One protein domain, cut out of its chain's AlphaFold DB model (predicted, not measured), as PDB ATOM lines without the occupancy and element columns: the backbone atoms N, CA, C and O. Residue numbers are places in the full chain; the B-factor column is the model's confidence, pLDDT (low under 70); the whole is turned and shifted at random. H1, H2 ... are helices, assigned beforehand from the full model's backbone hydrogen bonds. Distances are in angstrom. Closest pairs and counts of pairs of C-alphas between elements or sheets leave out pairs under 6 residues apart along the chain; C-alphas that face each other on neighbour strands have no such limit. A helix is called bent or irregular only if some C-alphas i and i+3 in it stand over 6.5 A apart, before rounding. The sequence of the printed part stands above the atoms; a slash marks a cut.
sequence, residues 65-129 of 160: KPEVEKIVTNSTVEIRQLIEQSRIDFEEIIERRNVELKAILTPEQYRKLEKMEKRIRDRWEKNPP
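What this domain is: This is residues 65 to 129 of the 160 residues of an uncharacterized protein of Candidatus Vecturithrix granuli (UniProt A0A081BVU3). What shape appears? One long helix, H1, makes the length, and after residue 104 the backbone folds back through a tight turn into the shorter H2, an open, narrow V with unequal arms. What builds it? The printed part has 65 residues, all helix in class, H1 then H2, with no named strand. How compact is it? It is extended, with a radius of gyration of the C-alphas of 18.2 A and spans of 59 by 23 by 10 A.

Where its parts are: Where is H1? It covers residues 65 to 104, 56.7 A from C-alpha 65 at (-6.318, 19.558, 71.259) to the last C-alpha. Is it straight? It has a kink of 28 degrees near residue 87; it is neither bent nor irregular, but only just: C-alphas 85 and 88 are 6.2 A apart. Where is H2? It covers residues 107 to 126, 28.6 A long, ending at C-alpha 126 (18.068, 29.152, 93.844).

How they stand to each other: How do they stand? H1 and H2 are close but not clearly touching; their closest C-alphas, Lys 102 and Tyr 110, are 6.4 A apart. They run opposite ways at a shallow tilt of 14 degrees. Are the backbones complete? Every O i to N i+4 pair is within hydrogen-bond range in H2, and 33 of 36 in H1.

The domain as a whole: How large is it? The two C-alphas farthest apart, Lys 65 and Thr 106, are 59.0 A apart. What joins the helices? A tight link does, and the printed part has no cut. Where is confidence low? Residues 128 to 129 are under 70.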
ATOM      1  N   LYS A  65      -7.366  19.709  70.237       84.44
ATOM      2  CA  LYS A  65      -6.318  19.558  71.259       84.44
ATOM      3  C   LYS A  65      -4.949  19.126  70.705       84.44
ATOM      4  O   LYS A  65      -3.980  19.815  71.029       84.44
ATOM      5  N   PRO A  66      -4.825  18.074  69.867       85.50
ATOM      6  CA  PRO A  66      -3.516  17.648  69.367       85.50
ATOM      7  C   PRO A  66      -2.848  18.690  68.458       85.50
ATOM      8  O   PRO A  66      -1.627  18.838  68.485       85.50
ATOM      9  N   GLU A  67      -3.623  19.448  67.675       87.94
ATOM     10  CA  GLU A  67      -3.067  20.504  66.820       87.94
ATOM     11  C   GLU A  67      -2.579  21.701  67.638       87.94
ATOM     12  O   GLU A  67      -1.468  22.190  67.422       87.94
ATOM     13  N   VAL A  68      -3.365  22.130  68.629       86.50
ATOM     14  CA  VAL A  68      -2.978  23.213  69.544       86.50
ATOM     15  C   VAL A  68      -1.745  22.818  70.354       86.50
ATOM     16  O   VAL A  68      -0.810  23.607  70.474       86.50
ATOM     17  N   GLU A  69      -1.691  21.580  70.851       85.75
ATOM     18  CA  GLU A  69      -0.531  21.084  71.590       85.75
ATOM     19  C   GLU A  69       0.741  21.124  70.737       85.75
ATOM     20  O   GLU A  69       1.807  21.528  71.218       85.75
ATOM     21  N   LYS A  70       0.636  20.746  69.459       85.50
ATOM     22  CA  LYS A  70       1.752  20.801  68.513       85.50
ATOM     23  C   LYS A  70       2.247  22.233  68.309       85.50
ATOM     24  O   LYS A  70       3.454  22.459  68.362       85.50
ATOM     25  N   ILE A  71       1.341  23.196  68.125       85.19
ATOM     26  CA  ILE A  71       1.688  24.617  67.959       85.19
ATOM     27  C   ILE A  71       2.407  25.140  69.208       85.19
ATOM     28  O   ILE A  71       3.510  25.670  69.106       85.19
ATOM     29  N   VAL A  72       1.828  24.919  70.391       83.81
ATOM     30  CA  VAL A  72       2.411  25.352  71.671       83.81
ATOM     31  C   VAL A  72       3.788  24.728  71.894       83.81
ATOM     32  O   VAL A  72       4.719  25.409  72.333       83.81
ATOM     33  N   THR A  73       3.946  23.443  71.570       79.81
ATOM     34  CA  THR A  73       5.230  22.740  71.699       79.81
ATOM     35  C   THR A  73       6.284  23.337  70.770       79.81
ATOM     36  O   THR A  73       7.393  23.614  71.219       79.81
ATOM     37  N   ASN A  74       5.944  23.595  69.506       80.12
ATOM     38  CA  ASN A  74       6.874  24.198  68.552       80.12
ATOM     39  C   ASN A  74       7.320  25.596  68.999       80.12
ATOM     40  O   ASN A  74       8.519  25.848  69.097       80.12
ATOM     41  N   SER A  75       6.381  26.467  69.381       79.50
ATOM     42  CA  SER A  75       6.714  27.815  69.862       79.50
ATOM     43  C   SER A  75       7.563  27.785  71.135       79.50
ATOM     44  O   SER A  75       8.471  28.594  71.299       79.50
ATOM     45  N   THR A  76       7.321  26.822  72.026       76.94
ATOM     46  CA  THR A  76       8.146  26.616  73.225       76.94
ATOM     47  C   THR A  76       9.600  26.302  72.869       76.94
ATOM     48  O   THR A  76      10.523  26.825  73.497       76.94
ATOM     49  N   VAL A  77       9.817  25.449  71.865       78.31
ATOM     50  CA  VAL A  77      11.160  25.094  71.389       78.31
ATOM     51  C   VAL A  77      11.847  26.309  70.768       78.31
ATOM     52  O   VAL A  77      12.998  26.579  71.108       78.31
ATOM     53  N   GLU A  78      11.142  27.065  69.927       80.38
ATOM     54  CA  GLU A  78      11.667  28.279  69.289       80.38
ATOM     55  C   GLU A  78      12.076  29.340  70.318       80.38
ATOM     56  O   GLU A  78      13.194  29.852  70.275       80.38
ATOM     57  N   ILE A  79      11.217  29.616  71.306       78.62
ATOM     58  CA  ILE A  79      11.524  30.558  72.391       78.62
ATOM     59  C   ILE A  79      12.765  30.098  73.159       78.62
ATOM     60  O   ILE A  79      13.648  30.902  73.457       78.62
ATOM     61  N   ARG A  80      12.870  28.801  73.469       74.88
ATOM     62  CA  ARG A  80      14.025  28.258  74.192       74.88
ATOM     63  C   ARG A  80      15.321  28.420  73.404       74.88
ATOM     64  O   ARG A  80      16.344  28.748  73.997       74.88
ATOM     65  N   GLN A  81      15.277  28.190  72.095       79.44
ATOM     66  CA  GLN A  81      16.427  28.382  71.213       79.44
ATOM     67  C   GLN A  81      16.854  29.849  71.166       79.44
ATOM     68  O   GLN A  81      18.044  30.124  71.294       79.44
ATOM     69  N   LEU A  82      15.899  30.777  71.056       81.81
ATOM     70  CA  LEU A  82      16.184  32.209  71.074       81.81
ATOM     71  C   LEU A  82      16.828  32.638  72.396       81.81
ATOM     72  O   LEU A  82      17.847  33.318  72.381       81.81
ATOM     73  N   ILE A  83      16.278  32.199  73.533       76.94
ATOM     74  CA  ILE A  83      16.864  32.482  74.851       76.94
ATOM     75  C   ILE A  83      18.299  31.968  74.904       76.94
ATOM     76  O   ILE A  83      19.182  32.717  75.301       76.94
ATOM     77  N   GLU A  84      18.543  30.718  74.506       76.62
ATOM     78  CA  GLU A  84      19.881  30.125  74.581       76.62
ATOM     79  C   GLU A  84      20.889  30.854  73.686       76.62
ATOM     80  O   GLU A  84      22.014  31.093  74.114       76.62
ATOM     81  N   GLN A  85      20.477  31.287  72.491       78.75
ATOM     82  CA  GLN A  85      21.305  32.131  71.625       78.75
ATOM     83  C   GLN A  85      21.619  33.478  72.290       78.75
ATOM     84  O   GLN A  85      22.778  33.874  72.359       78.75
ATOM     85  N   SER A  86      20.611  34.144  72.858       80.94
ATOM     86  CA  SER A  86      20.779  35.444  73.519       80.94
ATOM     87  C   SER A  86      21.567  35.389  74.833       80.94
ATOM     88  O   SER A  86      21.986  36.435  75.328       80.94
ATOM     89  N   ARG A  87      21.782  34.208  75.435       76.94
ATOM     90  CA  ARG A  87      22.573  34.086  76.675       76.94
ATOM     91  C   ARG A  87      24.025  34.490  76.472       76.94
ATOM     92  O   ARG A  87      24.566  35.176  77.334       76.94
ATOM     93  N   ILE A  88      24.616  34.097  75.345       77.88
ATOM     94  CA  ILE A  88      26.002  34.442  75.008       77.88
ATOM     95  C   ILE A  88      26.134  35.965  74.890       77.88
ATOM     96  O   ILE A  88      26.978  36.563  75.556       77.88
ATOM     97  N   ASP A  89      25.229  36.597  74.142       82.25
ATOM     98  CA  ASP A  89      25.218  38.052  73.959       82.25
ATOM     99  C   ASP A  89      25.046  38.792  75.295       82.25
ATOM    100  O   ASP A  89      25.690  39.812  75.556       82.25
ATOM    101  N   PHE A  90      24.182  38.276  76.173       83.00
ATOM    102  CA  PHE A  90      23.938  38.880  77.478       83.00
ATOM    103  C   PHE A  90      25.177  38.828  78.378       83.00
ATOM    104  O   PHE A  90      25.501  39.824  79.027       83.00
ATOM    105  N   GLU A  91      25.884  37.697  78.419       83.75
ATOM    106  CA  GLU A  91      27.113  37.559  79.207       83.75
ATOM    107  C   GLU A  91      28.199  38.534  78.738       83.75
ATOM    108  O   GLU A  91      28.789  39.226  79.573       83.75
ATOM    109  N   GLU A  92      28.385  38.680  77.424       88.94
ATOM    110  CA  GLU A  92      29.355  39.621  76.853       88.94
ATOM    111  C   GLU A  92      29.021  41.080  77.215       88.94
ATOM    112  O   GLU A  92      29.895  41.857  77.616       88.94
ATOM    113  N   ILE A  93      27.742  41.463  77.131       90.62
ATOM    114  CA  ILE A  93      27.284  42.807  77.509       90.62
ATOM    115  C   ILE A  93      27.586  43.091  78.984       90.62
ATOM    116  O   ILE A  93      28.063  44.182  79.318       90.62
ATOM    117  N   ILE A  94      27.314  42.129  79.870       88.69
ATOM    118  CA  ILE A  94      27.556  42.274  81.309       88.69
ATOM    119  C   ILE A  94      29.051  42.382  81.605       88.69
ATOM    120  O   ILE A  94      29.446  43.233  82.406       88.69
ATOM    121  N   GLU A  95      29.887  41.574  80.952       90.44
ATOM    122  CA  GLU A  95      31.337  41.632  81.124       90.44
ATOM    123  C   GLU A  95      31.899  42.988  80.687       90.44
ATOM    124  O   GLU A  95      32.586  43.651  81.471       90.44
ATOM    125  N   ARG A  96      31.535  43.460  79.488       93.88
ATOM    126  CA  ARG A  96      31.953  44.776  78.987       93.88
ATOM    127  C   ARG A  96      31.544  45.899  79.940       93.88
ATOM    128  O   ARG A  96      32.377  46.715  80.331       93.88
ATOM    129  N   ARG A  97      30.285  45.901  80.388       93.88
ATOM    130  CA  ARG A  97      29.772  46.871  81.367       93.88
ATOM    131  C   ARG A  97      30.553  46.817  82.684       93.88
ATOM    132  O   ARG A  97      30.831  47.858  83.275       93.88
ATOM    133  N   ASN A  98      30.946  45.634  83.151       90.94
ATOM    134  CA  ASN A  98      31.740  45.499  84.372       90.94
ATOM    135  C   ASN A  98      33.161  46.064  84.214       90.94
ATOM    136  O   ASN A  98      33.659  46.708  85.140       90.94
ATOM    137  N   VAL A  99      33.786  45.893  83.045       93.12
ATOM    138  CA  VAL A  99      35.081  46.516  82.720       93.12
ATOM    139  C   VAL A  99      34.973  48.043  82.730       93.12
ATOM    140  O   VAL A  99      35.781  48.708  83.379       93.12
ATOM    141  N   GLU A 100      33.951  48.597  82.078       95.00
ATOM    142  CA  GLU A 100      33.700  50.043  82.044       95.00
ATOM    143  C   GLU A 100      33.467  50.615  83.451       95.00
ATOM    144  O   GLU A 100      34.062  51.625  83.828       95.00
ATOM    145  N   LEU A 101      32.670  49.933  84.279       93.81
ATOM    146  CA  LEU A 101      32.424  50.360  85.658       93.81
ATOM    147  C   LEU A 101      33.679  50.287  86.527       93.81
ATOM    148  O   LEU A 101      33.895  51.168  87.359       93.81
ATOM    149  N   LYS A 102      34.536  49.283  86.331       92.44
ATOM    150  CA  LYS A 102      35.801  49.164  87.068       92.44
ATOM    151  C   LYS A 102      36.741  50.344  86.813       92.44
ATOM    152  O   LYS A 102      37.521  50.685  87.696       92.44
ATOM    153  N   ALA A 103      36.666  50.967  85.636       93.25
ATOM    154  CA  ALA A 103      37.484  52.127  85.292       93.25
ATOM    155  C   ALA A 103      37.055  53.415  86.022       93.25
ATOM    156  O   ALA A 103      37.865  54.328  86.166       93.25
ATOM    157  N   ILE A 104      35.801  53.493  86.483       96.69
ATOM    158  CA  ILE A 104      35.209  54.710  87.070       96.69
ATOM    159  C   ILE A 104      35.023  54.573  88.591       96.69
ATOM    160  O   ILE A 104      35.100  55.558  89.325       96.69
ATOM    161  N   LEU A 105      34.766  53.359  89.080       95.44
ATOM    162  CA  LEU A 105      34.480  53.102  90.489       95.44
ATOM    163  C   LEU A 105      35.752  52.984  91.333       95.44
ATOM    164  O   LEU A 105      36.766  52.430  90.911       95.44
ATOM    165  N   THR A 106      35.664  53.416  92.591       96.12
ATOM    166  CA  THR A 106      36.717  53.115  93.568       96.12
ATOM    167  C   THR A 106      36.751  51.612  93.885       96.12
ATOM    168  O   THR A 106      35.732  50.922  93.744       96.12
ATOM    169  N   PRO A 107      37.877  51.072  94.390       93.25
ATOM    170  CA  PRO A 107      37.965  49.655  94.753       93.25
ATOM    171  C   PRO A 107      36.881  49.199  95.743       93.25
ATOM    172  O   PRO A 107      36.386  48.075  95.656       93.25
ATOM    173  N   GLU A 108      36.476  50.067  96.674       94.19
ATOM    174  CA  GLU A 108      35.411  49.760  97.634       94.19
ATOM    175  C   GLU A 108      34.024  49.714  96.982       94.19
ATOM    176  O   GLU A 108      33.229  48.813  97.270       94.19
ATOM    177  N   GLN A 109      33.734  50.648  96.071       94.69
ATOM    178  CA  GLN A 109      32.481  50.669  95.316       94.69
ATOM    179  C   GLN A 109      32.365  49.451  94.394       94.69
ATOM    180  O   GLN A 109      31.308  48.818  94.351       94.69
ATOM    181  N   TYR A 110      33.456  49.072  93.728       93.44
ATOM    182  CA  TYR A 110      33.491  47.893  92.866       93.44
ATOM    183  C   TYR A 110      33.245  46.599  93.660       93.44
ATOM    184  O   TYR A 110      32.381  45.805  93.295       93.44
ATOM    185  N   ARG A 111      33.874  46.434  94.832       93.88
ATOM    186  CA  ARG A 111      33.588  45.293  95.729       93.88
ATOM    187  C   ARG A 111      32.123  45.232  96.171       93.88
ATOM    188  O   ARG A 111      31.556  44.150  96.340       93.88
ATOM    189  N   LYS A 112      31.488  46.390  96.389       94.94
ATOM    190  CA  LYS A 112      30.056  46.456  96.722       94.94
ATOM    191  C   LYS A 112      29.192  46.001  95.544       94.94
ATOM    192  O   LYS A 112      28.221  45.278  95.779       94.94
ATOM    193  N   LEU A 113      29.560  46.382  94.318       93.06
ATOM    194  CA  LEU A 113      28.902  45.941  93.090       93.06
ATOM    195  C   LEU A 113      29.000  44.418  92.920       93.06
ATOM    196  O   LEU A 113      27.968  43.763  92.804       93.06
ATOM    197  N   GLU A 114      30.197  43.837  93.038       92.38
ATOM    198  CA  GLU A 114      30.403  42.382  92.939       92.38
ATOM    199  C   GLU A 114      29.543  41.613  93.954       92.38
ATOM    200  O   GLU A 114      28.902  40.607  93.642       92.38
ATOM    201  N   LYS A 115      29.456  42.117  95.194       94.12
ATOM    202  CA  LYS A 115      28.615  41.511  96.237       94.12
ATOM    203  C   LYS A 115      27.118  41.630  95.934       94.12
ATOM    204  O   LYS A 115      26.334  40.828  96.446       94.12
ATOM    205  N   MET A 116      26.701  42.652  95.193       91.69
ATOM    206  CA  MET A 116      25.315  42.828  94.766       91.69
ATOM    207  C   MET A 116      24.984  41.866  93.622       91.69
ATOM    208  O   MET A 116      24.001  41.136  93.720       91.69
ATOM    209  N   GLU A 117      25.854  41.776  92.617       90.00
ATOM    210  CA  GLU A 117      25.723  40.849  91.487       90.00
ATOM    211  C   GLU A 117      25.710  39.395  91.939       90.00
ATOM    212  O   GLU A 117      24.839  38.631  91.531       90.00
ATOM    213  N   LYS A 118      26.602  39.021  92.863       90.38
ATOM    214  CA  LYS A 118      26.609  37.677  93.442       90.38
ATOM    215  C   LYS A 118      25.282  37.339  94.121       90.38
ATOM    216  O   LYS A 118      24.751  36.260  93.916       90.38
ATOM    217  N   ARG A 119      24.695  38.268  94.886       89.50
ATOM    218  CA  ARG A 119      23.387  38.039  95.528       89.50
ATOM    219  C   ARG A 119      22.256  37.861  94.519       89.50
ATOM    220  O   ARG A 119      21.335  37.095  94.790       89.50
ATOM    221  N   ILE A 120      22.297  38.596  93.409       85.38
ATOM    222  CA  ILE A 120      21.313  38.470  92.330       85.38
ATOM    223  C   ILE A 120      21.476  37.106  91.652       85.38
ATOM    224  O   ILE A 120      20.498  36.373  91.541       85.38
ATOM    225  N   ARG A 121      22.710  36.720  91.313       84.50
ATOM    226  CA  ARG A 121      23.031  35.414  90.722       84.50
ATOM    227  C   ARG A 121      22.624  34.256  91.629       84.50
ATOM    228  O   ARG A 121      21.857  33.406  91.204       84.50
ATOM    229  N   ASP A 122      23.027  34.279  92.899       87.75
ATOM    230  CA  ASP A 122      22.666  33.254  93.886       87.75
ATOM    231  C   ASP A 122      21.139  33.139  94.050       87.75
ATOM    232  O   ASP A 122      20.603  32.059  94.306       87.75
ATOM    233  N   ARG A 123      20.410  34.261  93.931       84.00
ATOM    234  CA  ARG A 123      18.942  34.265  93.954       84.00
ATOM    235  C   ARG A 123      18.373  33.606  92.704       84.00
ATOM    236  O   ARG A 123      17.443  32.821  92.853       84.00
ATOM    237  N   TRP A 124      18.903  33.916  91.525       77.12
ATOM    238  CA  TRP A 124      18.476  33.317  90.258       77.12
ATOM    239  C   TRP A 124      18.821  31.830  90.168       77.12
ATOM    240  O   TRP A 124      18.034  31.061  89.639       77.12
ATOM    241  N   GLU A 125      19.941  31.386  90.733       78.44
ATOM    242  CA  GLU A 125      20.278  29.958  90.788       78.44
ATOM    243  C   GLU A 125      19.343  29.186  91.726       78.44
ATOM    244  O   GLU A 125      18.924  28.073  91.417       78.44
ATOM    245  N   LYS A 126      18.982  29.779  92.873       80.25
ATOM    246  CA  LYS A 126      18.068  29.152  93.844       80.25
ATOM    247  C   LYS A 126      16.603  29.215  93.422       80.25
ATOM    248  O   LYS A 126      15.842  28.317  93.759       80.25
ATOM    249  N   ASN A 127      16.213  30.286  92.742       75.75
ATOM    250  CA  ASN A 127      14.869  30.526  92.232       75.75
ATOM    251  C   ASN A 127      15.001  31.064  90.804       75.75
ATOM    252  O   ASN A 127      14.976  32.289  90.618       75.75
ATOM    253  N   PRO A 128      15.193  30.183  89.805       66.38
ATOM    254  CA  PRO A 128      15.253  30.622  88.421       66.38
ATOM    255  C   PRO A 128      13.946  31.335  88.079       66.38
ATOM    256  O   PRO A 128      12.875  30.859  88.481       66.38
ATOM    257  N   PRO A 129      14.005  32.488  87.385       62.47
ATOM    258  CA  PRO A 129      12.789  33.108  86.892       62.47
ATOM    259  C   PRO A 129      12.037  32.073  86.049       62.47
ATOM    260  O   PRO A 129      12.673  31.288  85.333       62.47
TER     261      PRO A 129